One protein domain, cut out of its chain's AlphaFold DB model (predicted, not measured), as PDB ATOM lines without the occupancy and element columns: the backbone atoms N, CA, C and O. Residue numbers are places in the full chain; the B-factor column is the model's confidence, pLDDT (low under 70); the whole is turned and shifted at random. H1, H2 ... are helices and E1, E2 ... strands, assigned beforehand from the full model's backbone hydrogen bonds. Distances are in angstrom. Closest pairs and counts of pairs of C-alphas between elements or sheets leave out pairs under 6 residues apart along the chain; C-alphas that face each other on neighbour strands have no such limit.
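Overview. This is residues 32 to 41, 50 to 176 and 244 to 281 of the 281 residues of a protein of Schizosaccharomyces japonicus (strain yFS275 / FY16936) (UniProt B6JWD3). One large, strongly twisted sheet of eight strands bends sharply in its two long strands, E5 and E6; H2 runs across one face, over E5, and H1 is over the opposite face. E3 pairs with the first part of E6 and the meander E6 E7 E8, each strand the antiparallel neighbour of the one before, continues from its last part. The 175 printed residues, with class mixed, hold four named helices and eight named strands in the order H1 E1 E2 E3 H2 E4 E5 H3 H4 E6 E7 E8. The sheet is branched, its neighbours antiparallel; the whole is compact, with a radius of gyration of the C-alphas of 16.5 A and spans of 50 by 44 by 32 A.

Arrangement. H1, residues 32 to 41, is on the sheet at a height of 9.3 A. E1, residues 53 to 58, and E2, residues 68 to 73, form a hairpin, with N 54 and O 72 2.8 A apart. E3 is residues 97 to 102. H2, residues 106 to 121, has a height of 8.2 A over the sheet. E4, residues 127 to 134, is on the other side of E1 from E2, with N 55 and O 131 2.8 A apart. E4 and E5, residues 139 to 150, form a hairpin, with N 130 and O 143 2.8 A apart. H2 stands at 74 degrees to E5 on the local plane; their closest C-alphas, Ile 112 and Ile 149, are 6.4 A apart. H3, residues 152 to 156, is not on the sheet. H4, residues 162 to 169, is on the sheet and close but not clearly touching H3. E6, residues 244 to 257, has E5 on one side, N 148 to O 247 at 2.8 A. On its other side are E3, N 246 to O 99 at 2.8 A, and E7, residues 264 to 271, N 268 to O 253 at 2.7 A. E7 and E8, residues 274 to 280, form a hairpin, N 271 to O 274 at 2.8 A. Every O i to N i+4 pair is within hydrogen-bond range in H1, H2 and H3; in H4, 3 of 4 are.

Along the chain. H1 begins at C-alpha 32, (46.669, 41.062, 35.332). H2 measures 22.7 A, E5 31.1 A and E6 33.7 A. E5 bends by 68 degrees at residue 145, and E6 by 75 degrees at residue 251. E8 ends at C-alpha 280, (50.399, 48.718, 17.258).

Size, cuts and confidence. The farthest C-alphas, Ala 156 and Pro 261, are 51.6 A apart. Residues 42 to 49 and 177 to 243 are not printed; the gaps are 11.8 A and 25.8 A between C-alphas. The link E2 to E3 is long. Mean pLDDT of the printed part is 91.5, with residues 84 to 90 and 175 under 70.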
ATOM      1  N   THR A  32      46.708  40.803  33.887       90.75
ATOM      2  CA  THR A  32      46.669  41.062  35.332       90.75
ATOM      3  C   THR A  32      48.053  41.095  35.976       90.75
ATOM      4  O   THR A  32      48.254  41.844  36.932       90.75
ATOM      5  N   ASN A  33      49.017  40.318  35.478       89.50
ATOM      6  CA  ASN A  33      50.394  40.320  35.972       89.50
ATOM      7  C   ASN A  33      51.104  41.619  35.591       89.50
ATOM      8  O   ASN A  33      51.753  42.228  36.443       89.50
ATOM      9  N   VAL A  34      50.909  42.077  34.349       91.69
ATOM     10  CA  VAL A  34      51.417  43.369  33.871       91.69
ATOM     11  C   VAL A  34      50.847  44.497  34.728       91.69
ATOM     12  O   VAL A  34      51.611  45.261  35.312       91.69
ATOM     13  N   LEU A  35      49.523  44.542  34.912       94.06
ATOM     14  CA  LEU A  35      48.859  45.537  35.759       94.06
ATOM     15  C   LEU A  35      49.439  45.573  37.185       94.06
ATOM     16  O   LEU A  35      49.799  46.639  37.682       94.06
ATOM     17  N   LYS A  36      49.566  44.414  37.846       92.12
ATOM     18  CA  LYS A  36      50.113  44.323  39.213       92.12
ATOM     19  C   LYS A  36      51.551  44.819  39.290       92.12
ATOM     20  O   LYS A  36      51.880  45.576  40.202       92.12
ATOM     21  N   LYS A  37      52.396  44.395  38.348       92.06
ATOM     22  CA  LYS A  37      53.797  44.816  38.271       92.06
ATOM     23  C   LYS A  37      53.882  46.335  38.154       92.06
ATOM     24  O   LYS A  37      54.563  46.963  38.958       92.06
ATOM     25  N   LEU A  38      53.135  46.916  37.221       93.12
ATOM     26  CA  LEU A  38      53.146  48.351  36.963       93.12
ATOM     27  C   LEU A  38      52.656  49.170  38.157       93.12
ATOM     28  O   LEU A  38      53.292  50.157  38.531       93.12
ATOM     29  N   ILE A  39      51.582  48.723  38.811       93.25
ATOM     30  CA  ILE A  39      51.106  49.333  40.055       93.25
ATOM     31  C   ILE A  39      52.181  49.237  41.140       93.25
ATOM     32  O   ILE A  39      52.507  50.244  41.762       93.25
ATOM     33  N   SER A  40      52.782  48.063  41.352       91.75
ATOM     34  CA  SER A  40      53.830  47.870  42.361       91.75
ATOM     35  C   SER A  40      55.072  48.724  42.100       91.75
ATOM     36  O   SER A  40      55.657  49.251  43.041       91.75
ATOM     37  N   GLU A  41      55.487  48.873  40.844       91.88
ATOM     38  CA  GLU A  41      56.640  49.693  40.467       91.88
ATOM     39  C   GLU A  41      56.373  51.187  40.683       91.88
ATOM     40  O   GLU A  41      57.300  51.924  41.023       91.88
ATOM     41  N   ASP A  50      49.015  57.275  44.022       86.75
ATOM     42  CA  ASP A  50      48.023  57.363  42.945       86.75
ATOM     43  C   ASP A  50      48.133  56.222  41.916       86.75
ATOM     44  O   ASP A  50      47.367  56.180  40.958       86.75
ATOM     45  N   ALA A  51      49.038  55.252  42.105       92.56
ATOM     46  CA  ALA A  51      49.180  54.112  41.196       92.56
ATOM     47  C   ALA A  51      47.901  53.258  41.111       92.56
ATOM     48  O   ALA A  51      47.675  52.583  40.111       92.56
ATOM     49  N   GLU A  52      47.045  53.299  42.136       93.88
ATOM     50  CA  GLU A  52      45.746  52.612  42.160       93.88
ATOM     51  C   GLU A  52      44.571  53.523  41.746       93.88
ATOM     52  O   GLU A  52      43.427  53.063  41.692       93.88
ATOM     53  N   SER A  53      44.836  54.798  41.447       96.00
ATOM     54  CA  SER A  53      43.847  55.800  41.041       96.00
ATOM     55  C   SER A  53      43.690  55.809  39.518       96.00
ATOM     56  O   SER A  53      44.606  56.169  38.789       96.00
ATOM     57  N   PHE A  54      42.508  55.444  39.027       98.12
ATOM     58  CA  PHE A  54      42.184  55.377  37.602       98.12
ATOM     59  C   PHE A  54      41.101  56.387  37.242       98.12
ATOM     60  O   PHE A  54      40.185  56.646  38.022       98.12
ATOM     61  N   GLN A  55      41.147  56.919  36.027       98.50
ATOM     62  CA  GLN A  55      40.069  57.700  35.440       98.50
ATOM     63  C   GLN A  55      39.057  56.738  34.816       98.50
ATOM     64  O   GLN A  55      39.353  56.066  33.835       98.50
ATOM     65  N   LEU A  56      37.856  56.673  35.391       98.62
ATOM     66  CA  LEU A  56      36.747  55.851  34.916       98.62
ATOM     67  C   LEU A  56      35.841  56.649  33.979       98.62
ATOM     68  O   LEU A  56      35.063  57.497  34.434       98.62
ATOM     69  N   ALA A  57      35.884  56.312  32.695       98.31
ATOM     70  CA  ALA A  57      34.904  56.701  31.698       98.31
ATOM     71  C   ALA A  57      33.733  55.705  31.681       98.31
ATOM     72  O   ALA A  57      33.930  54.496  31.587       98.31
ATOM     73  N   THR A  58      32.501  56.211  31.758       97.19
ATOM     74  CA  THR A  58      31.278  55.406  31.603       97.19
ATOM     75  C   THR A  58      30.421  55.967  30.485       97.19
ATOM     76  O   THR A  58      30.400  57.186  30.263       97.19
ATOM     77  N   LEU A  59      29.638  55.092  29.854       94.06
ATOM     78  CA  LEU A  59      28.547  55.527  28.992       94.06
ATOM     79  C   LEU A  59      27.564  56.434  29.763       94.06
ATOM     80  O   LEU A  59      27.402  56.282  30.983       94.06
ATOM     81  N   PRO A  60      26.932  57.400  29.075       90.75
ATOM     82  CA  PRO A  60      25.884  58.226  29.668       90.75
ATOM     83  C   PRO A  60      24.675  57.392  30.119       90.75
ATOM     84  O   PRO A  60      24.459  56.278  29.632       90.75
ATOM     85  N   ALA A  61      23.838  57.960  30.993       89.38
ATOM     86  CA  ALA A  61      22.496  57.430  31.262       89.38
ATOM     87  C   ALA A  61      21.680  57.286  29.961       89.38
ATOM     88  O   ALA A  61      22.038  57.863  28.926       89.38
ATOM     89  N   ILE A  62      20.600  56.504  29.975       87.88
ATOM     90  CA  ILE A  62      19.737  56.398  28.792       87.88
ATOM     91  C   ILE A  62      19.136  57.782  28.494       87.88
ATOM     92  O   ILE A  62      18.637  58.472  29.376       87.88
ATOM     93  N   GLY A  63      19.247  58.222  27.238       90.12
ATOM     94  CA  GLY A  63      18.818  59.558  26.806       90.12
ATOM     95  C   GLY A  63      19.842  60.680  27.028       90.12
ATOM     96  O   GLY A  63      19.666  61.766  26.481       90.12
ATOM     97  N   GLU A  64      20.940  60.436  27.750       92.62
ATOM     98  CA  GLU A  64      22.069  61.368  27.837       92.62
ATOM     99  C   GLU A  64      23.089  61.129  26.706       92.62
ATOM    100  O   GLU A  64      23.255  60.018  26.206       92.62
ATOM    101  N   TRP A  65      23.783  62.196  26.299       90.44
ATOM    102  CA  TRP A  65      24.630  62.189  25.096       90.44
ATOM    103  C   TRP A  65      26.125  62.161  25.419       90.44
ATOM    104  O   TRP A  65      26.929  61.654  24.644       90.44
ATOM    105  N   TYR A  66      26.509  62.718  26.566       93.12
ATOM    106  CA  TYR A  66      27.909  62.970  26.885       93.12
ATOM    107  C   TYR A  66      28.468  61.912  27.839       93.12
ATOM    108  O   TYR A  66      27.882  61.703  28.908       93.12
ATOM    109  N   PRO A  67      29.627  61.302  27.530       92.38
ATOM    110  CA  PRO A  67      30.297  60.410  28.462       92.38
ATOM    111  C   PRO A  67      30.687  61.160  29.738       92.38
ATOM    112  O   PRO A  67      30.789  62.392  29.781       92.38
ATOM    113  N   ARG A  68      30.902  60.402  30.811       94.75
ATOM    114  CA  ARG A  68      31.293  60.952  32.110       94.75
ATOM    115  C   ARG A  68      32.588  60.308  32.559       94.75
ATOM    116  O   ARG A  68      32.711  59.089  32.491       94.75
ATOM    117  N   VAL A  69      33.505  61.123  33.074       97.75
ATOM    118  CA  VAL A  69      34.811  60.681  33.573       97.75
ATOM    119  C   VAL A  69      34.999  61.165  35.007       97.75
ATOM    120  O   VAL A  69      34.569  62.264  35.354       97.75
ATOM    121  N   ARG A  70      35.593  60.330  35.859       97.38
ATOM    122  CA  ARG A  70      35.962  60.658  37.245       97.38
ATOM    123  C   ARG A  70      37.046  59.716  37.750       97.38
ATOM    124  O   ARG A  70      37.138  58.596  37.262       97.38
ATOM    125  N   THR A  71      37.792  60.129  38.766       97.81
ATOM    126  CA  THR A  71      38.776  59.263  39.424       97.81
ATOM    127  C   THR A  71      38.094  58.222  40.315       97.81
ATOM    128  O   THR A  71      37.138  58.533  41.031       97.81
ATOM    129  N   VAL A  72      38.588  56.987  40.280       97.69
ATOM    130  CA  VAL A  72      38.219  55.874  41.163       97.69
ATOM    131  C   VAL A  72      39.485  55.185  41.661       97.69
ATOM    132  O   VAL A  72      40.491  55.171  40.963       97.69
ATOM    133  N   ALA A  73      39.437  54.598  42.854       95.69
ATOM    134  CA  ALA A  73      40.546  53.816  43.390       95.69
ATOM    135  C   ALA A  73      40.243  52.326  43.224       95.69
ATOM    136  O   ALA A  73      39.323  51.814  43.868       95.69
ATOM    137  N   LEU A  74      41.002  51.636  42.373       96.56
ATOM    138  CA  LEU A  74      40.903  50.185  42.252       96.56
ATOM    139  C   LEU A  74      41.385  49.516  43.540       96.56
ATOM    140  O   LEU A  74      42.333  49.955  44.185       96.56
ATOM    141  N   ARG A  75      40.719  48.430  43.920       95.06
ATOM    142  CA  ARG A  75      40.961  47.691  45.167       95.06
ATOM    143  C   ARG A  75      41.377  46.244  44.896       95.06
ATOM    144  O   ARG A  75      41.152  45.351  45.714       95.06
ATOM    145  N   GLY A  76      42.002  46.040  43.737       94.50
ATOM    146  CA  GLY A  76      42.491  44.758  43.250       94.50
ATOM    147  C   GLY A  76      41.402  43.906  42.613       94.50
ATOM    148  O   GLY A  76      40.506  44.434  41.955       94.50
ATOM    149  N   PHE A  77      41.512  42.590  42.788       94.81
ATOM    150  CA  PHE A  77      40.654  41.604  42.137       94.81
ATOM    151  C   PHE A  77      39.617  41.005  43.090       94.81
ATOM    152  O   PHE A  77      39.868  40.910  44.299       94.81
ATOM    153  N   VAL A  78      38.484  40.550  42.541       94.62
ATOM    154  CA  VAL A  78      37.472  39.795  43.298       94.62
ATOM    155  C   VAL A  78      38.137  38.589  43.968       94.62
ATOM    156  O   VAL A  78      38.784  37.782  43.293       94.62
ATOM    157  N   GLY A  79      37.965  38.477  45.287       90.12
ATOM    158  CA  GLY A  79      38.409  37.347  46.111       90.12
ATOM    159  C   GLY A  79      39.805  37.476  46.731       90.12
ATOM    160  O   GLY A  79      40.043  36.889  47.786       90.12
ATOM    161  N   CYS A  80      40.717  38.271  46.156       84.38
ATOM    162  CA  CYS A  80      42.106  38.356  46.642       84.38
ATOM    163  C   CYS A  80      42.692  39.774  46.762       84.38
ATOM    164  O   CYS A  80      43.799  39.931  47.272       84.38
ATOM    165  N   GLY A  81      41.998  40.826  46.311       88.19
ATOM    166  CA  GLY A  81      42.582  42.171  46.277       88.19
ATOM    167  C   GLY A  81      43.816  42.234  45.367       88.19
ATOM    168  O   GLY A  81      43.849  41.573  44.327       88.19
ATOM    169  N   TRP A  82      44.813  43.058  45.709       86.56
ATOM    170  CA  TRP A  82      46.047  43.189  44.913       86.56
ATOM    171  C   TRP A  82      47.015  42.008  45.086       86.56
ATOM    172  O   TRP A  82      47.808  41.727  44.183       86.56
ATOM    173  N   ASP A  83      46.909  41.272  46.194       73.19
ATOM    174  CA  ASP A  83      47.846  40.214  46.557       73.19
ATOM    175  C   ASP A  83      47.350  38.837  46.106       73.19
ATOM    176  O   ASP A  83      46.626  38.134  46.806       73.19
ATOM    177  N   TYR A  84      47.807  38.393  44.935       58.88
ATOM    178  CA  TYR A  84      47.568  37.015  44.474       58.88
ATOM    179  C   TYR A  84      48.391  35.963  45.230       58.88
ATOM    180  O   TYR A  84      48.066  34.773  45.191       58.88
ATOM    181  N   GLN A  85      49.498  36.404  45.836       48.84
ATOM    182  CA  GLN A  85      50.554  35.552  46.384       48.84
ATOM    183  C   GLN A  85      50.529  35.456  47.915       48.84
ATOM    184  O   GLN A  85      51.205  34.589  48.458       48.84
ATOM    185  N   SER A  86      49.772  36.303  48.629       44.53
ATOM    186  CA  SER A  86      49.944  36.430  50.085       44.53
ATOM    187  C   SER A  86      49.319  35.309  50.908       44.53
ATOM    188  O   SER A  86      49.642  35.196  52.085       44.53
ATOM    189  N   THR A  87      48.508  34.421  50.329       43.91
ATOM    190  CA  THR A  87      48.141  33.179  51.015       43.91
ATOM    191  C   THR A  87      47.830  32.053  50.025       43.91
ATOM    192  O   THR A  87      47.072  32.230  49.073       43.91
ATOM    193  N   GLU A  88      48.283  30.837  50.334       49.97
ATOM    194  CA  GLU A  88      47.657  29.587  49.858       49.97
ATOM    195  C   GLU A  88      46.154  29.502  50.235       49.97
ATOM    196  O   GLU A  88      45.452  28.593  49.810       49.97
ATOM    197  N   LYS A  89      45.649  30.475  51.012       51.03
ATOM    198  CA  LYS A  89      44.275  30.629  51.508       51.03
ATOM    199  C   LYS A  89      43.410  31.628  50.725       51.03
ATOM    200  O   LYS A  89      42.252  31.801  51.094       51.03
ATOM    201  N   ALA A  90      43.912  32.301  49.683       55.94
ATOM    202  CA  ALA A  90      43.060  33.137  48.834       55.94
ATOM    203  C   ALA A  90      42.181  32.212  47.987       55.94
ATOM    204  O   ALA A  90      42.619  31.676  46.969       55.94
ATOM    205  N   ALA A  91      40.969  31.975  48.480       71.25
ATOM    206  CA  ALA A  91      40.162  30.833  48.087       71.25
ATOM    207  C   ALA A  91      39.478  31.025  46.712       71.25
ATOM    208  O   ALA A  91      39.161  30.044  46.046       71.25
ATOM    209  N   LEU A  92      39.340  32.269  46.232       86.94
ATOM    210  CA  LEU A  92      38.877  32.572  44.876       86.94
ATOM    211  C   LEU A  92      39.824  33.549  44.170       86.94
ATOM    212  O   LEU A  92      40.043  34.667  44.635       86.94
ATOM    213  N   LYS A  93      40.352  33.130  43.019       88.38
ATOM    214  CA  LYS A  93      41.247  33.924  42.167       88.38
ATOM    215  C   LYS A  93      40.573  34.277  40.841       88.38
ATOM    216  O   LYS A  93      40.382  33.405  39.999       88.38
ATOM    217  N   THR A  94      40.216  35.538  40.637       91.69
ATOM    218  CA  THR A  94      39.632  36.003  39.364       91.69
ATOM    219  C   THR A  94      40.517  37.045  38.685       91.69
ATOM    220  O   THR A  94      41.479  37.534  39.289       91.69
ATOM    221  N   ASP A  95      40.196  37.388  37.439       92.88
ATOM    222  CA  ASP A  95      40.699  38.580  36.747       92.88
ATOM    223  C   ASP A  95      39.684  39.749  36.745       92.88
ATOM    224  O   ASP A  95      39.896  40.758  36.076       92.88
ATOM    225  N   LEU A  96      38.620  39.667  37.555       96.38
ATOM    226  CA  LEU A  96      37.640  40.741  37.739       96.38
ATOM    227  C   LEU A  96      38.190  41.813  38.675       96.38
ATOM    228  O   LEU A  96      38.504  41.525  39.830       96.38
ATOM    229  N   LEU A  97      38.260  43.056  38.206       97.75
ATOM    230  CA  LEU A  97      38.691  44.190  39.023       97.75
ATOM    231  C   LEU A  97      37.538  44.721  39.875       97.75
ATOM    232  O   LEU A  97      36.386  44.693  39.450       97.75
ATOM    233  N   VAL A  98      37.850  45.250  41.061       98.00
ATOM    234  CA  VAL A  98      36.839  45.826  41.958       98.00
ATOM    235  C   VAL A  98      37.199  47.205  42.475       98.00
ATOM    236  O   VAL A  98      38.364  47.527  42.712       98.00
ATOM    237  N   PHE A  99      36.169  48.006  42.714       98.25
ATOM    238  CA  PHE A  99      36.227  49.206  43.541       98.25
ATOM    239  C   PHE A  99      34.871  49.438  44.221       98.25
ATOM    240  O   PHE A  99      33.931  48.669  44.031       98.25
ATOM    241  N   SER A 100      34.765  50.474  45.047       98.06
ATOM    242  CA  SER A 100      33.531  50.833  45.752       98.06
ATOM    243  C   SER A 100      32.954  52.157  45.257       98.06
ATOM    244  O   SER A 100      33.673  53.065  44.832       98.06
ATOM    245  N   THR A 101      31.634  52.299  45.325       98.19
ATOM    246  CA  THR A 101      30.956  53.570  45.050       98.19
ATOM    247  C   THR A 101      29.733  53.726  45.936       98.19
ATOM    248  O   THR A 101      29.128  52.741  46.344       98.19
ATOM    249  N   ASP A 102      29.357  54.969  46.212       97.94
ATOM    250  CA  ASP A 102      28.068  55.289  46.821       97.94
ATOM    251  C   ASP A 102      26.956  55.103  45.774       97.94
ATOM    252  O   ASP A 102      27.082  55.571  44.632       97.94
ATOM    253  N   LEU A 103      25.888  54.396  46.141       97.56
ATOM    254  CA  LEU A 103      24.712  54.137  45.312       97.56
ATOM    255  C   LEU A 103      24.004  55.416  44.836       97.56
ATOM    256  O   LEU A 103      23.430  55.433  43.746       97.56
ATOM    257  N   LEU A 104      24.078  56.505  45.602       96.69
ATOM    258  CA  LEU A 104      23.465  57.783  45.242       96.69
ATOM    259  C   LEU A 104      24.247  58.554  44.176       96.69
ATOM    260  O   LEU A 104      23.722  59.485  43.565       96.69
ATOM    261  N   MET A 105      25.494  58.170  43.902       95.81
ATOM    262  CA  MET A 105      26.272  58.805  42.844       95.81
ATOM    263  C   MET A 105      25.582  58.622  41.491       95.81
ATOM    264  O   MET A 105      25.189  57.515  41.121       95.81
ATOM    265  N   LYS A 106      25.559  59.684  40.674       93.62
ATOM    266  CA  LYS A 106      25.029  59.629  39.298       93.62
ATOM    267  C   LYS A 106      25.601  58.457  38.490       93.62
ATOM    268  O   LYS A 106      24.859  57.792  37.781       93.62
ATOM    269  N   LYS A 107      26.904  58.164  38.653       95.50
ATOM    270  CA  LYS A 107      27.568  57.033  37.978       95.50
ATOM    271  C   LYS A 107      26.913  55.689  38.314       95.50
ATOM    272  O   LYS A 107      26.772  54.858  37.430       95.50
ATOM    273  N   SER A 108      26.491  55.503  39.563       96.88
ATOM    274  CA  SER A 108      25.904  54.257  40.044       96.88
ATOM    275  C   SER A 108      24.542  54.023  39.401       96.88
ATOM    276  O   SER A 108      24.297  52.954  38.851       96.88
ATOM    277  N   ARG A 109      23.698  55.064  39.366       95.19
ATOM    278  CA  ARG A 109      22.393  55.025  38.689       95.19
ATOM    279  C   ARG A 109      22.537  54.708  37.198       95.19
ATOM    280  O   ARG A 109      21.869  53.801  36.714       95.19
ATOM    281  N   SER A 110      23.446  55.393  36.497       95.44
ATOM    282  CA  SER A 110      23.692  55.144  35.069       95.44
ATOM    283  C   SER A 110      24.203  53.727  34.802       95.44
ATOM    284  O   SER A 110      23.749  53.093  33.855       95.44
ATOM    285  N   ILE A 111      25.120  53.207  35.626       97.56
ATOM    286  CA  ILE A 111      25.625  51.834  35.473       97.56
ATOM    287  C   ILE A 111      24.499  50.821  35.689       97.56
ATOM    288  O   ILE A 111      24.337  49.944  34.852       97.56
ATOM    289  N   ILE A 112      23.694  50.959  36.750       97.56
ATOM    290  CA  ILE A 112      22.577  50.043  37.046       97.56
ATOM    291  C   ILE A 112      21.545  50.041  35.913       97.56
ATOM    292  O   ILE A 112      21.121  48.978  35.465       97.56
ATOM    293  N   GLU A 113      21.161  51.219  35.420       96.50
ATOM    294  CA  GLU A 113      20.232  51.349  34.295       96.50
ATOM    295  C   GLU A 113      20.757  50.627  33.044       96.50
ATOM    296  O   GLU A 113      20.049  49.824  32.436       96.50
ATOM    297  N   ARG A 114      22.029  50.852  32.692       96.06
ATOM    298  CA  ARG A 114      22.674  50.197  31.546       96.06
ATOM    299  C   ARG A 114      22.857  48.693  31.748       96.06
ATOM    300  O   ARG A 114      22.681  47.940  30.800       96.06
ATOM    301  N   GLN A 115      23.171  48.249  32.962       96.62
ATOM    302  CA  GLN A 115      23.298  46.838  33.342       96.62
ATOM    303  C   GLN A 115      21.976  46.084  33.160       96.62
ATOM    304  O   GLN A 115      21.968  45.018  32.546       96.62
ATOM    305  N   ARG A 116      20.849  46.656  33.607       96.69
ATOM    306  CA  ARG A 116      19.508  46.091  33.365       96.69
ATOM    307  C   ARG A 116      19.233  45.918  31.876       96.69
ATOM    308  O   ARG A 116      18.767  44.868  31.441       96.69
ATOM    309  N   GLU A 117      19.558  46.939  31.092       95.62
ATOM    310  CA  GLU A 117      19.350  46.923  29.649       95.62
ATOM    311  C   GLU A 117      20.268  45.912  28.935       95.62
ATOM    312  O   GLU A 117      19.806  45.187  28.048       95.62
ATOM    313  N   THR A 118      21.532  45.794  29.359       95.62
ATOM    314  CA  THR A 118      22.462  44.752  28.894       95.62
ATOM    315  C   THR A 118      21.872  43.364  29.119       95.62
ATOM    316  O   THR A 118      21.841  42.554  28.194       95.62
ATOM    317  N   LEU A 119      21.358  43.076  30.317       94.75
ATOM    318  CA  LEU A 119      20.804  41.759  30.647       94.75
ATOM    319  C   LEU A 119      19.514  41.466  29.873       94.75
ATOM    320  O   LEU A 119      19.337  40.365  29.353       94.75
ATOM    321  N   ARG A 120      18.642  42.470  29.731       95.38
ATOM    322  CA  ARG A 120      17.380  42.358  28.991       95.38
ATOM    323  C   ARG A 120      17.597  42.088  27.502       95.38
ATOM    324  O   ARG A 120      16.886  41.278  26.912       95.38
ATOM    325  N   THR A 121      18.547  42.788  26.884       95.06
ATOM    326  CA  THR A 121      18.774  42.741  25.428       95.06
ATOM    327  C   THR A 121      19.889  41.791  25.008       95.06
ATOM    328  O   THR A 121      20.020  41.507  23.819       95.06
ATOM    329  N   LYS A 122      20.714  41.329  25.956       91.50
ATOM    330  CA  LYS A 122      21.974  40.608  25.713       91.50
ATOM    331  C   LYS A 122      22.968  41.389  24.836       91.50
ATOM    332  O   LYS A 122      23.876  40.796  24.260       91.50
ATOM    333  N   SER A 123      22.801  42.710  24.736       90.69
ATOM    334  CA  SER A 123      23.722  43.620  24.046       90.69
ATOM    335  C   SER A 123      24.682  44.264  25.041       90.69
ATOM    336  O   SER A 123      24.300  44.555  26.168       90.69
ATOM    337  N   VAL A 124      25.916  44.547  24.628       88.81
ATOM    338  CA  VAL A 124      26.921  45.197  25.484       88.81
ATOM    339  C   VAL A 124      26.606  46.690  25.632       88.81
ATOM    340  O   VAL A 124      27.029  47.502  24.812       88.81
ATOM    341  N   LEU A 125      25.833  47.061  26.658       91.25
ATOM    342  CA  LEU A 125      25.330  48.431  26.853       91.25
ATOM    343  C   LEU A 125      25.835  49.105  28.135       91.25
ATOM    344  O   LEU A 125      25.648  50.307  28.311       91.25
ATOM    345  N   ASN A 126      26.537  48.369  28.992       95.25
ATOM    346  CA  ASN A 126      27.210  48.822  30.211       95.25
ATOM    347  C   ASN A 126      28.734  48.908  30.012       95.25
ATOM    348  O   ASN A 126      29.511  48.445  30.845       95.25
ATOM    349  N   GLY A 127      29.162  49.482  28.886       96.75
ATOM    350  CA  GLY A 127      30.574  49.674  28.564       96.75
ATOM    351  C   GLY A 127      31.276  50.688  29.476       96.75
ATOM    352  O   GLY A 127      30.683  51.695  29.885       96.75
ATOM    353  N   TYR A 128      32.557  50.448  29.755       98.06
ATOM    354  CA  TYR A 128      33.431  51.380  30.470       98.06
ATOM    355  C   TYR A 128      34.856  51.377  29.907       98.06
ATOM    356  O   TYR A 128      35.266  50.435  29.228       98.06
ATOM    357  N   GLU A 129      35.619  52.410  30.266       98.62
ATOM    358  CA  GLU A 129      37.076  52.426  30.142       98.62
ATOM    359  C   GLU A 129      37.708  52.999  31.418       98.62
ATOM    360  O   GLU A 129      37.258  54.012  31.955       98.62
ATOM    361  N   LEU A 130      38.746  52.340  31.922       98.69
ATOM    362  CA  LEU A 130      39.647  52.833  32.956       98.69
ATOM    363  C   LEU A 130      40.958  53.244  32.293       98.69
ATOM    364  O   LEU A 130      41.538  52.452  31.560       98.69
ATOM    365  N   CYS A 131      41.453  54.436  32.598       98.56
ATOM    366  CA  CYS A 131      42.774  54.901  32.178       98.56
ATOM    367  C   CYS A 131      43.622  55.226  33.412       98.56
ATOM    368  O   CYS A 131      43.073  55.634  34.434       98.56
ATOM    369  N   ASN A 132      44.934  55.016  33.341       97.88
ATOM    370  CA  ASN A 132      45.876  55.475  34.360       97.88
ATOM    371  C   ASN A 132      47.233  55.800  33.730       97.88
ATOM    372  O   ASN A 132      47.768  55.008  32.950       97.88
ATOM    373  N   TRP A 133      47.781  56.958  34.094       96.62
ATOM    374  CA  TRP A 133      49.129  57.383  33.745       96.62
ATOM    375  C   TRP A 133      50.083  57.130  34.913       96.62
ATOM    376  O   TRP A 133      49.888  57.629  36.019       96.62
ATOM    377  N   LEU A 134      51.157  56.400  34.634       95.19
ATOM    378  CA  LEU A 134      52.154  55.969  35.599       95.19
ATOM    379  C   LEU A 134      53.456  56.762  35.399       95.19
ATOM    380  O   LEU A 134      54.300  56.387  34.579       95.19
ATOM    381  N   PRO A 135      53.652  57.880  36.126       92.06
ATOM    382  CA  PRO A 135      54.721  58.828  35.825       92.06
ATOM    383  C   PRO A 135      56.124  58.281  36.097       92.06
ATOM    384  O   PRO A 135      57.074  58.719  35.453       92.06
ATOM    385  N   LYS A 136      56.290  57.328  37.026       91.31
ATOM    386  CA  LYS A 136      57.615  56.775  37.351       91.31
ATOM    387  C   LYS A 136      58.130  55.857  36.245       91.31
ATOM    388  O   LYS A 136      59.334  55.828  36.001       91.31
ATOM    389  N   THR A 137      57.234  55.122  35.588       92.12
ATOM    390  CA  THR A 137      57.589  54.214  34.491       92.12
ATOM    391  C   THR A 137      57.309  54.792  33.104       92.12
ATOM    392  O   THR A 137      57.693  54.177  32.115       92.12
ATOM    393  N   LEU A 138      56.714  55.991  33.024       94.88
ATOM    394  CA  LEU A 138      56.326  56.662  31.777       94.88
ATOM    395  C   LEU A 138      55.420  55.778  30.907       94.88
ATOM    396  O   LEU A 138      55.610  55.661  29.696       94.88
ATOM    397  N   GLN A 139      54.449  55.132  31.550       96.12
ATOM    398  CA  GLN A 139      53.524  54.202  30.911       96.12
ATOM    399  C   GLN A 139      52.071  54.618  31.138       96.12
ATOM    400  O   GLN A 139      51.726  55.164  32.184       96.12
ATOM    401  N   GLN A 140      51.205  54.319  30.174       97.12
ATOM    402  CA  GLN A 140      49.759  54.459  30.312       97.12
ATOM    403  C   GLN A 140      49.101  53.091  30.184       97.12
ATOM    404  O   GLN A 140      49.420  52.337  29.269       97.12
ATOM    405  N   MET A 141      48.149  52.799  31.062       97.44
ATOM    406  CA  MET A 141      47.300  51.614  30.952       97.44
ATOM    407  C   MET A 141      45.878  52.037  30.610       97.44
ATOM    408  O   MET A 141      45.358  52.977  31.217       97.44
ATOM    409  N   ARG A 142      45.233  51.314  29.693       98.38
ATOM    410  CA  ARG A 142      43.791  51.421  29.440       98.38
ATOM    411  C   ARG A 142      43.148  50.052  29.599       98.38
ATOM    412  O   ARG A 142      43.680  49.062  29.117       98.38
ATOM    413  N   LEU A 143      42.022  49.982  30.298       98.31
ATOM    414  CA  LEU A 143      41.251  48.756  30.481       98.31
ATOM    415  C   LEU A 143      39.804  49.033  30.103       98.31
ATOM    416  O   LEU A 143      39.180  49.892  30.720       98.31
ATOM    417  N   ALA A 144      39.259  48.306  29.137       98.31
ATOM    418  CA  ALA A 144      37.884  48.485  28.682       98.31
ATOM    419  C   ALA A 144      37.105  47.169  28.712       98.31
ATOM    420  O   ALA A 144      37.675  46.084  28.585       98.31
ATOM    421  N   GLY A 145      35.790  47.265  28.875       97.31
ATOM    422  CA  GLY A 145      34.901  46.107  28.926       97.31
ATOM    423  C   GLY A 145      33.545  46.455  29.528       97.31
ATOM    424  O   GLY A 145      33.012  47.528  29.247       97.31
ATOM    425  N   GLN A 146      32.990  45.559  30.345       97.75
ATOM    426  CA  GLN A 146      31.669  45.719  30.969       97.75
ATOM    427  C   GLN A 146      31.775  46.012  32.463       97.75
ATOM    428  O   GLN A 146      32.577  45.408  33.174       97.75
ATOM    429  N   ILE A 147      30.970  46.956  32.947       98.44
ATOM    430  CA  ILE A 147      30.954  47.352  34.357       98.44
ATOM    431  C   ILE A 147      29.636  46.963  35.011       98.44
ATOM    432  O   ILE A 147      28.558  47.166  34.450       98.44
ATOM    433  N   TRP A 148      29.735  46.426  36.220       98.56
ATOM    434  CA  TRP A 148      28.611  45.892  36.968       98.56
ATOM    435  C   TRP A 148      28.583  46.472  38.377       98.56
ATOM    436  O   TRP A 148      29.626  46.660  39.000       98.56
ATOM    437  N   ILE A 149      27.390  46.730  38.901       98.62
ATOM    438  CA  ILE A 149      27.177  47.030  40.314       98.62
ATOM    439  C   ILE A 149      26.507  45.836  40.973       98.62
ATOM    440  O   ILE A 149      25.468  45.354  40.515       98.62
ATOM    441  N   TYR A 150      27.110  45.395  42.070       98.62
ATOM    442  CA  TYR A 150      26.550  44.403  42.962       98.62
ATOM    443  C   TYR A 150      25.919  45.068  44.190       98.62
ATOM    444  O   TYR A 150      26.564  45.833  44.915       98.62
ATOM    445  N   LEU A 151      24.667  44.681  44.427       98.00
ATOM    446  CA  LEU A 151      23.927  44.790  45.679       98.00
ATOM    447  C   LEU A 151      23.101  43.501  45.845       98.00
ATOM    448  O   LEU A 151      22.739  42.901  44.821       98.00
ATOM    449  N   PRO A 152      22.771  43.079  47.079       97.69
ATOM    450  CA  PRO A 152      21.932  41.903  47.311       97.69
ATOM    451  C   PRO A 152      20.619  41.928  46.518       97.69
ATOM    452  O   PRO A 152      20.234  40.924  45.924       97.69
ATOM    453  N   GLU A 153      19.969  43.089  46.438       97.56
ATOM    454  CA  GLU A 153      18.688  43.274  45.754       97.56
ATOM    455  C   GLU A 153      18.833  43.137  44.234       97.56
ATOM    456  O   GLU A 153      17.981  42.539  43.581       97.56
ATOM    457  N   LEU A 154      19.934  43.639  43.663       97.88
ATOM    458  CA  LEU A 154      20.209  43.502  42.230       97.88
ATOM    459  C   LEU A 154      20.456  42.037  41.860       97.88
ATOM    460  O   LEU A 154      19.959  41.573  40.838       97.88
ATOM    461  N   LEU A 155      21.182  41.290  42.697       97.31
ATOM    462  CA  LEU A 155      21.373  39.855  42.488       97.31
ATOM    463  C   LEU A 155      20.045  39.090  42.615       97.31
ATOM    464  O   LEU A 155      19.732  38.280  41.746       97.31
ATOM    465  N   ALA A 156      19.247  39.373  43.649       97.62
ATOM    466  CA  ALA A 156      17.952  38.723  43.868       97.62
ATOM    467  C   ALA A 156      16.960  38.961  42.715       97.62
ATOM    468  O   ALA A 156      16.196  38.063  42.365       97.62
ATOM    469  N   ASN A 157      17.011  40.138  42.088       97.62
ATOM    470  CA  ASN A 157      16.163  40.497  40.950       97.62
ATOM    471  C   ASN A 157      16.701  40.003  39.592       97.62
ATOM    472  O   ASN A 157      16.118  40.315  38.556       97.62
ATOM    473  N   GLY A 158      17.819  39.264  39.565       96.94
ATOM    474  CA  GLY A 158      18.460  38.837  38.316       96.94
ATOM    475  C   GLY A 158      19.062  39.995  37.513       96.94
ATOM    476  O   GLY A 158      19.304  39.865  36.317       96.94
ATOM    477  N   GLU A 159      19.300  41.135  38.160       97.31
ATOM    478  CA  GLU A 159      19.865  42.338  37.553       97.31
ATOM    479  C   GLU A 159      21.390  42.371  37.657       97.31
ATOM    480  O   GLU A 159      21.984  43.326  37.181       97.31
ATOM    481  N   PHE A 160      22.039  41.364  38.246       98.06
ATOM    482  CA  PHE A 160      23.496  41.228  38.329       98.06
ATOM    483  C   PHE A 160      23.926  39.795  37.942       98.06
ATOM    484  O   PHE A 160      23.475  38.848  38.591       98.06
ATOM    485  N   PRO A 161      24.808  39.603  36.935       97.19
ATOM    486  CA  PRO A 161      25.180  38.282  36.400       97.19
ATOM    487  C   PRO A 161      26.256  37.590  37.253       97.19
ATOM    488  O   PRO A 161      27.360  37.274  36.804       97.19
ATOM    489  N   GLY A 162      25.969  37.419  38.543       96.50
ATOM    490  CA  GLY A 162      26.966  37.011  39.525       96.50
ATOM    491  C   GLY A 162      27.541  35.612  39.298       96.50
ATOM    492  O   GLY A 162      28.714  35.393  39.594       96.50
ATOM    493  N   HIS A 163      26.747  34.665  38.794       95.62
ATOM    494  CA  HIS A 163      27.217  33.299  38.545       95.62
ATOM    495  C   HIS A 163      28.087  33.236  37.285       95.62
ATOM    496  O   HIS A 163      29.177  32.660  37.302       95.62
ATOM    497  N   GLU A 164      27.629  33.871  36.209       95.75
ATOM    498  CA  GLU A 164      28.291  33.920  34.911       95.75
ATOM    499  C   GLU A 164      29.654  34.600  35.012       95.75
ATOM    500  O   GLU A 164      30.635  34.081  34.478       95.75
ATOM    501  N   LEU A 165      29.733  35.714  35.752       96.00
ATOM    502  CA  LEU A 165      30.987  36.424  35.995       96.00
ATOM    503  C   LEU A 165      32.031  35.503  36.629       96.00
ATOM    504  O   LEU A 165      33.145  35.404  36.124       96.00
ATOM    505  N   ILE A 166      31.679  34.775  37.692       95.19
ATOM    506  CA  ILE A 166      32.634  33.879  38.356       95.19
ATOM    507  C   ILE A 166      33.011  32.691  37.471       95.19
ATOM    508  O   ILE A 166      34.187  32.341  37.402       95.19
ATOM    509  N   GLN A 167      32.055  32.078  36.770       92.50
ATOM    510  CA  GLN A 167      32.363  30.944  35.892       92.50
ATOM    511  C   GLN A 167      33.308  31.328  34.755       92.50
ATOM    512  O   GLN A 167      34.216  30.560  34.443       92.50
ATOM    513  N   LYS A 168      33.103  32.510  34.165       91.25
ATOM    514  CA  LYS A 168      33.897  33.012  33.043       91.25
ATOM    515  C   LYS A 168      35.287  33.494  33.466       91.25
ATOM    516  O   LYS A 168      36.235  33.302  32.715       91.25
ATOM    517  N   HIS A 169      35.408  34.102  34.646       92.12
ATOM    518  CA  HIS A 169      36.610  34.838  35.060       92.12
ATOM    519  C   HIS A 169      37.425  34.176  36.176       92.12
ATOM    520  O   HIS A 169      38.437  34.722  36.627       92.12
ATOM    521  N   LYS A 170      37.022  32.993  36.652       89.50
ATOM    522  CA  LYS A 170      37.871  32.185  37.535       89.50
ATOM    523  C   LYS A 170      39.150  31.791  36.791       89.50
ATOM    524  O   LYS A 170      39.096  31.286  35.672       89.50
ATOM    525  N   LEU A 171      40.309  31.977  37.420       85.12
ATOM    526  CA  LEU A 171      41.566  31.531  36.823       85.12
ATOM    527  C   LEU A 171      41.706  29.997  36.881       85.12
ATOM    528  O   LEU A 171      41.207  29.387  37.832       85.12
ATOM    529  N   PRO A 172      42.436  29.373  35.930       75.94
ATOM    530  CA  PRO A 172      42.577  27.912  35.838       75.94
ATOM    531  C   PRO A 172      43.104  27.235  37.109       75.94
ATOM    532  O   PRO A 172      42.768  26.090  37.386       75.94
ATOM    533  N   ASN A 173      43.900  27.952  37.908       73.06
ATOM    534  CA  ASN A 173      44.482  27.429  39.147       73.06
ATOM    535  C   ASN A 173      43.488  27.389  40.327       73.06
ATOM    536  O   ASN A 173      43.884  27.027  41.434       73.06
ATOM    537  N   ASN A 174      42.222  27.775  40.135       70.00
ATOM    538  CA  ASN A 174      41.180  27.555  41.137       70.00
ATOM    539  C   ASN A 174      40.655  26.124  41.051       70.00
ATOM    540  O   ASN A 174      40.011  25.757  40.069       70.00
ATOM    541  N   ALA A 175      40.846  25.347  42.118       65.69
ATOM    542  CA  ALA A 175      40.265  24.010  42.230       65.69
ATOM    543  C   ALA A 175      38.721  24.044  42.267       65.69
ATOM    544  O   ALA A 175      38.066  23.161  41.723       65.69
ATOM    545  N   SER A 176      38.134  25.065  42.898       80.81
ATOM    546  CA  SER A 176      36.689  25.324  42.948       80.81
ATOM    547  C   SER A 176      36.422  26.732  43.493       80.81
ATOM    548  O   SER A 176      37.324  27.371  44.038       80.81
ATOM    549  N   ALA A 244      28.117  50.245  47.516       98.44
ATOM    550  CA  ALA A 244      28.015  49.351  46.379       98.44
ATOM    551  C   ALA A 244      29.393  48.814  45.969       98.44
ATOM    552  O   ALA A 244      30.375  49.562  45.873       98.44
ATOM    553  N   LEU A 245      29.448  47.511  45.685       98.69
ATOM    554  CA  LEU A 245      30.603  46.865  45.068       98.69
ATOM    555  C   LEU A 245      30.503  47.048  43.553       98.69
ATOM    556  O   LEU A 245      29.521  46.634  42.941       98.69
ATOM    557  N   VAL A 246      31.523  47.647  42.948       98.75
ATOM    558  CA  VAL A 246      31.627  47.772  41.495       98.75
ATOM    559  C   VAL A 246      32.599  46.727  40.977       98.75
ATOM    560  O   VAL A 246      33.714  46.620  41.487       98.75
ATOM    561  N   VAL A 247      32.170  45.977  39.970       98.69
ATOM    562  CA  VAL A 247      32.920  44.894  39.336       98.69
ATOM    563  C   VAL A 247      33.190  45.270  37.884       98.69
ATOM    564  O   VAL A 247      32.278  45.598  37.129       98.69
ATOM    565  N   CYS A 248      34.455  45.222  37.498       98.56
ATOM    566  CA  CYS A 248      34.949  45.581  36.180       98.56
ATOM    567  C   CYS A 248      35.398  44.313  35.449       98.56
ATOM    568  O   CYS A 248      36.404  43.696  35.807       98.56
ATOM    569  N   GLU A 249      34.637  43.937  34.427       97.12
ATOM    570  CA  GLU A 249      34.936  42.840  33.516       97.12
ATOM    571  C   GLU A 249      35.812  43.355  32.370       97.12
ATOM    572  O   GLU A 249      35.321  43.992  31.435       97.12
ATOM    573  N   VAL A 250      37.118  43.093  32.440       96.56
ATOM    574  CA  VAL A 250      38.074  43.551  31.424       96.56
ATOM    575  C   VAL A 250      37.980  42.667  30.182       96.56
ATOM    576  O   VAL A 250      38.100  41.448  30.257       96.56
ATOM    577  N   GLN A 251      37.794  43.302  29.028       95.25
ATOM    578  CA  GLN A 251      37.742  42.663  27.709       95.25
ATOM    579  C   GLN A 251      38.832  43.197  26.772       95.25
ATOM    580  O   GLN A 251      39.165  42.548  25.793       95.25
ATOM    581  N   HIS A 252      39.406  44.359  27.072       95.88
ATOM    582  CA  HIS A 252      40.535  44.931  26.349       95.88
ATOM    583  C   HIS A 252      41.502  45.547  27.355       95.88
ATOM    584  O   HIS A 252      41.079  46.252  28.272       95.88
ATOM    585  N   PHE A 253      42.790  45.288  27.173       96.50
ATOM    586  CA  PHE A 253      43.871  45.891  27.937       96.50
ATOM    587  C   PHE A 253      44.855  46.525  26.960       96.50
ATOM    588  O   PHE A 253      45.350  45.844  26.070       96.50
ATOM    589  N   GLU A 254      45.156  47.806  27.123       96.88
ATOM    590  CA  GLU A 254      46.181  48.493  26.346       96.88
ATOM    591  C   GLU A 254      47.298  48.987  27.258       96.88
ATOM    592  O   GLU A 254      47.046  49.497  28.355       96.88
ATOM    593  N   LEU A 255      48.529  48.887  26.766       96.50
ATOM    594  CA  LEU A 255      49.717  49.430  27.405       96.50
ATOM    595  C   LEU A 255      50.456  50.323  26.414       96.50
ATOM    596  O   LEU A 255      50.899  49.861  25.368       96.50
ATOM    597  N   LEU A 256      50.624  51.592  26.769       96.56
ATOM    598  CA  LEU A 256      51.511  52.518  26.075       96.56
ATOM    599  C   LEU A 256      52.785  52.690  26.899       96.56
ATOM    600  O   LEU A 256      52.723  53.109  28.054       96.56
ATOM    601  N   GLU A 257      53.934  52.428  26.293       94.75
ATOM    602  CA  GLU A 257      55.253  52.749  26.829       94.75
ATOM    603  C   GLU A 257      55.772  53.998  26.117       94.75
ATOM    604  O   GLU A 257      56.139  53.936  24.948       94.75
ATOM    605  N   ALA A 258      55.804  55.147  26.793       93.12
ATOM    606  CA  ALA A 258      56.213  56.402  26.155       93.12
ATOM    607  C   ALA A 258      57.742  56.539  26.014       93.12
ATOM    608  O   ALA A 258      58.221  57.418  25.296       93.12
ATOM    609  N   ALA A 259      58.516  55.704  26.717       89.31
ATOM    610  CA  ALA A 259      59.967  55.798  26.766       89.31
ATOM    611  C   ALA A 259      60.666  54.438  26.561       89.31
ATOM    612  O   ALA A 259      60.262  53.447  27.170       89.31
ATOM    613  N   PRO A 260      61.776  54.410  25.798       88.25
ATOM    614  CA  PRO A 260      62.295  55.513  24.982       88.25
ATOM    615  C   PRO A 260      61.425  55.766  23.728       88.25
ATOM    616  O   PRO A 260      60.762  54.844  23.254       88.25
ATOM    617  N   PRO A 261      61.440  56.986  23.155       87.12
ATOM    618  CA  PRO A 261      60.832  57.257  21.850       87.12
ATOM    619  C   PRO A 261      61.377  56.313  20.757       87.12
ATOM    620  O   PRO A 261      62.571  56.001  20.794       87.12
ATOM    621  N   PRO A 262      60.561  55.868  19.779       87.75
ATOM    622  CA  PRO A 262      59.203  56.331  19.450       87.75
ATOM    623  C   PRO A 262      58.068  55.817  20.360       87.75
ATOM    624  O   PRO A 262      56.910  56.122  20.101       87.75
ATOM    625  N   GLY A 263      58.382  55.126  21.459       88.62
ATOM    626  CA  GLY A 263      57.387  54.488  22.315       88.62
ATOM    627  C   GLY A 263      56.840  53.206  21.687       88.62
ATOM    628  O   GLY A 263      57.154  52.882  20.544       88.62
ATOM    629  N   ARG A 264      56.083  52.432  22.463       93.75
ATOM    630  CA  ARG A 264      55.487  51.158  22.029       93.75
ATOM    631  C   ARG A 264      54.056  51.073  22.528       93.75
ATOM    632  O   ARG A 264      53.797  51.418  23.681       93.75
ATOM    633  N   HIS A 265      53.138  50.617  21.686       94.38
ATOM    634  CA  HIS A 265      51.728  50.472  22.036       94.38
ATOM    635  C   HIS A 265      51.314  49.017  21.873       94.38
ATOM    636  O   HIS A 265      51.460  48.442  20.804       94.38
ATOM    637  N   PHE A 266      50.803  48.418  22.939       94.19
ATOM    638  CA  PHE A 266      50.317  47.046  22.937       94.19
ATOM    639  C   PHE A 266      48.831  47.014  23.224       94.19
ATOM    640  O   PHE A 266      48.351  47.742  24.098       94.19
ATOM    641  N   VAL A 267      48.132  46.115  22.546       93.38
ATOM    642  CA  VAL A 267      46.725  45.818  22.781       93.38
ATOM    643  C   VAL A 267      46.571  44.327  23.027       93.38
ATOM    644  O   VAL A 267      47.018  43.497  22.243       93.38
ATOM    645  N   THR A 268      45.908  43.987  24.124       92.00
ATOM    646  CA  THR A 268      45.629  42.620  24.547       92.00
ATOM    647  C   THR A 268      44.119  42.422  24.630       92.00
ATOM    648  O   THR A 268      43.427  43.160  25.337       92.00
ATOM    649  N   LYS A 269      43.591  41.430  23.906       90.62
ATOM    650  CA  LYS A 269      42.149  41.124  23.824       90.62
ATOM    651  C   LYS A 269      41.898  39.612  23.786       90.62
ATOM    652  O   LYS A 269      42.749  38.880  23.276       90.62
ATOM    653  N   PRO A 270      40.766  39.113  24.307       87.38
ATOM    654  CA  PRO A 270      40.439  37.702  24.249       87.38
ATOM    655  C   PRO A 270      39.966  37.331  22.836       87.38
ATOM    656  O   PRO A 270      39.028  37.920  22.303       87.38
ATOM    657  N   ILE A 271      40.586  36.315  22.242       86.12
ATOM    658  CA  ILE A 271      40.192  35.688  20.981       86.12
ATOM    659  C   ILE A 271      39.973  34.206  21.279       86.12
ATOM    660  O   ILE A 271      40.882  33.521  21.732       86.12
ATOM    661  N   ASN A 272      38.750  33.709  21.076       85.25
ATOM    662  CA  ASN A 272      38.369  32.320  21.375       85.25
ATOM    663  C   ASN A 272      38.689  31.865  22.817       85.25
ATOM    664  O   ASN A 272      38.971  30.696  23.055       85.25
ATOM    665  N   GLY A 273      38.623  32.788  23.783       78.31
ATOM    666  CA  GLY A 273      38.904  32.508  25.196       78.31
ATOM    667  C   GLY A 273      40.377  32.632  25.595       78.31
ATOM    668  O   GLY A 273      40.684  32.525  26.779       78.31
ATOM    669  N   GLU A 274      41.272  32.919  24.650       83.19
ATOM    670  CA  GLU A 274      42.695  33.136  24.910       83.19
ATOM    671  C   GLU A 274      43.058  34.608  24.732       83.19
ATOM    672  O   GLU A 274      42.620  35.262  23.789       83.19
ATOM    673  N   TRP A 275      43.859  35.157  25.643       86.56
ATOM    674  CA  TRP A 275      44.340  36.530  25.521       86.56
ATOM    675  C   TRP A 275      45.444  36.605  24.464       86.56
ATOM    676  O   TRP A 275      46.490  35.982  24.612       86.56
ATOM    677  N   VAL A 276      45.216  37.399  23.419       88.94
ATOM    678  CA  VAL A 276      46.181  37.653  22.344       88.94
ATOM    679  C   VAL A 276      46.684  39.084  22.465       88.94
ATOM    680  O   VAL A 276      45.879  39.995  22.648       88.94
ATOM    681  N   CYS A 277      48.001  39.266  22.357       89.75
ATOM    682  CA  CYS A 277      48.673  40.563  22.393       89.75
ATOM    683  C   CYS A 277      49.174  40.942  20.991       89.75
ATOM    684  O   CYS A 277      49.821  40.133  20.324       89.75
ATOM    685  N   GLU A 278      48.878  42.166  20.559       91.56
ATOM    686  CA  GLU A 278      49.347  42.779  19.316       91.56
ATOM    687  C   GLU A 278      50.085  44.093  19.623       91.56
ATOM    688  O   GLU A 278      49.650  44.871  20.472       91.56
ATOM    689  N   GLU A 279      51.213  44.337  18.950       92.12
ATOM    690  CA  GLU A 279      51.906  45.633  18.980       92.12
ATOM    691  C   GLU A 279      51.354  46.504  17.842       92.12
ATOM    692  O   GLU A 279      51.290  46.066  16.690       92.12
ATOM    693  N   LEU A 280      50.909  47.711  18.180       90.94
ATOM    694  CA  LEU A 280      50.399  48.718  17.258       90.94
ATOM    695  C   LEU A 280      51.476  49.774  16.974       90.94
ATOM    696  O   LEU A 280      52.362  50.008  17.799       90.94
ATOM    697  N   ASN A 281      51.377  50.396  15.796       83.62
ATOM    698  CA  ASN A 281      52.246  51.497  15.367       83.62
ATOM    699  C   ASN A 281      51.820  52.839  15.963       83.62
ATOM    700  O   ASN A 281      50.593  53.073  16.050       83.62
TER     701      ASN A 281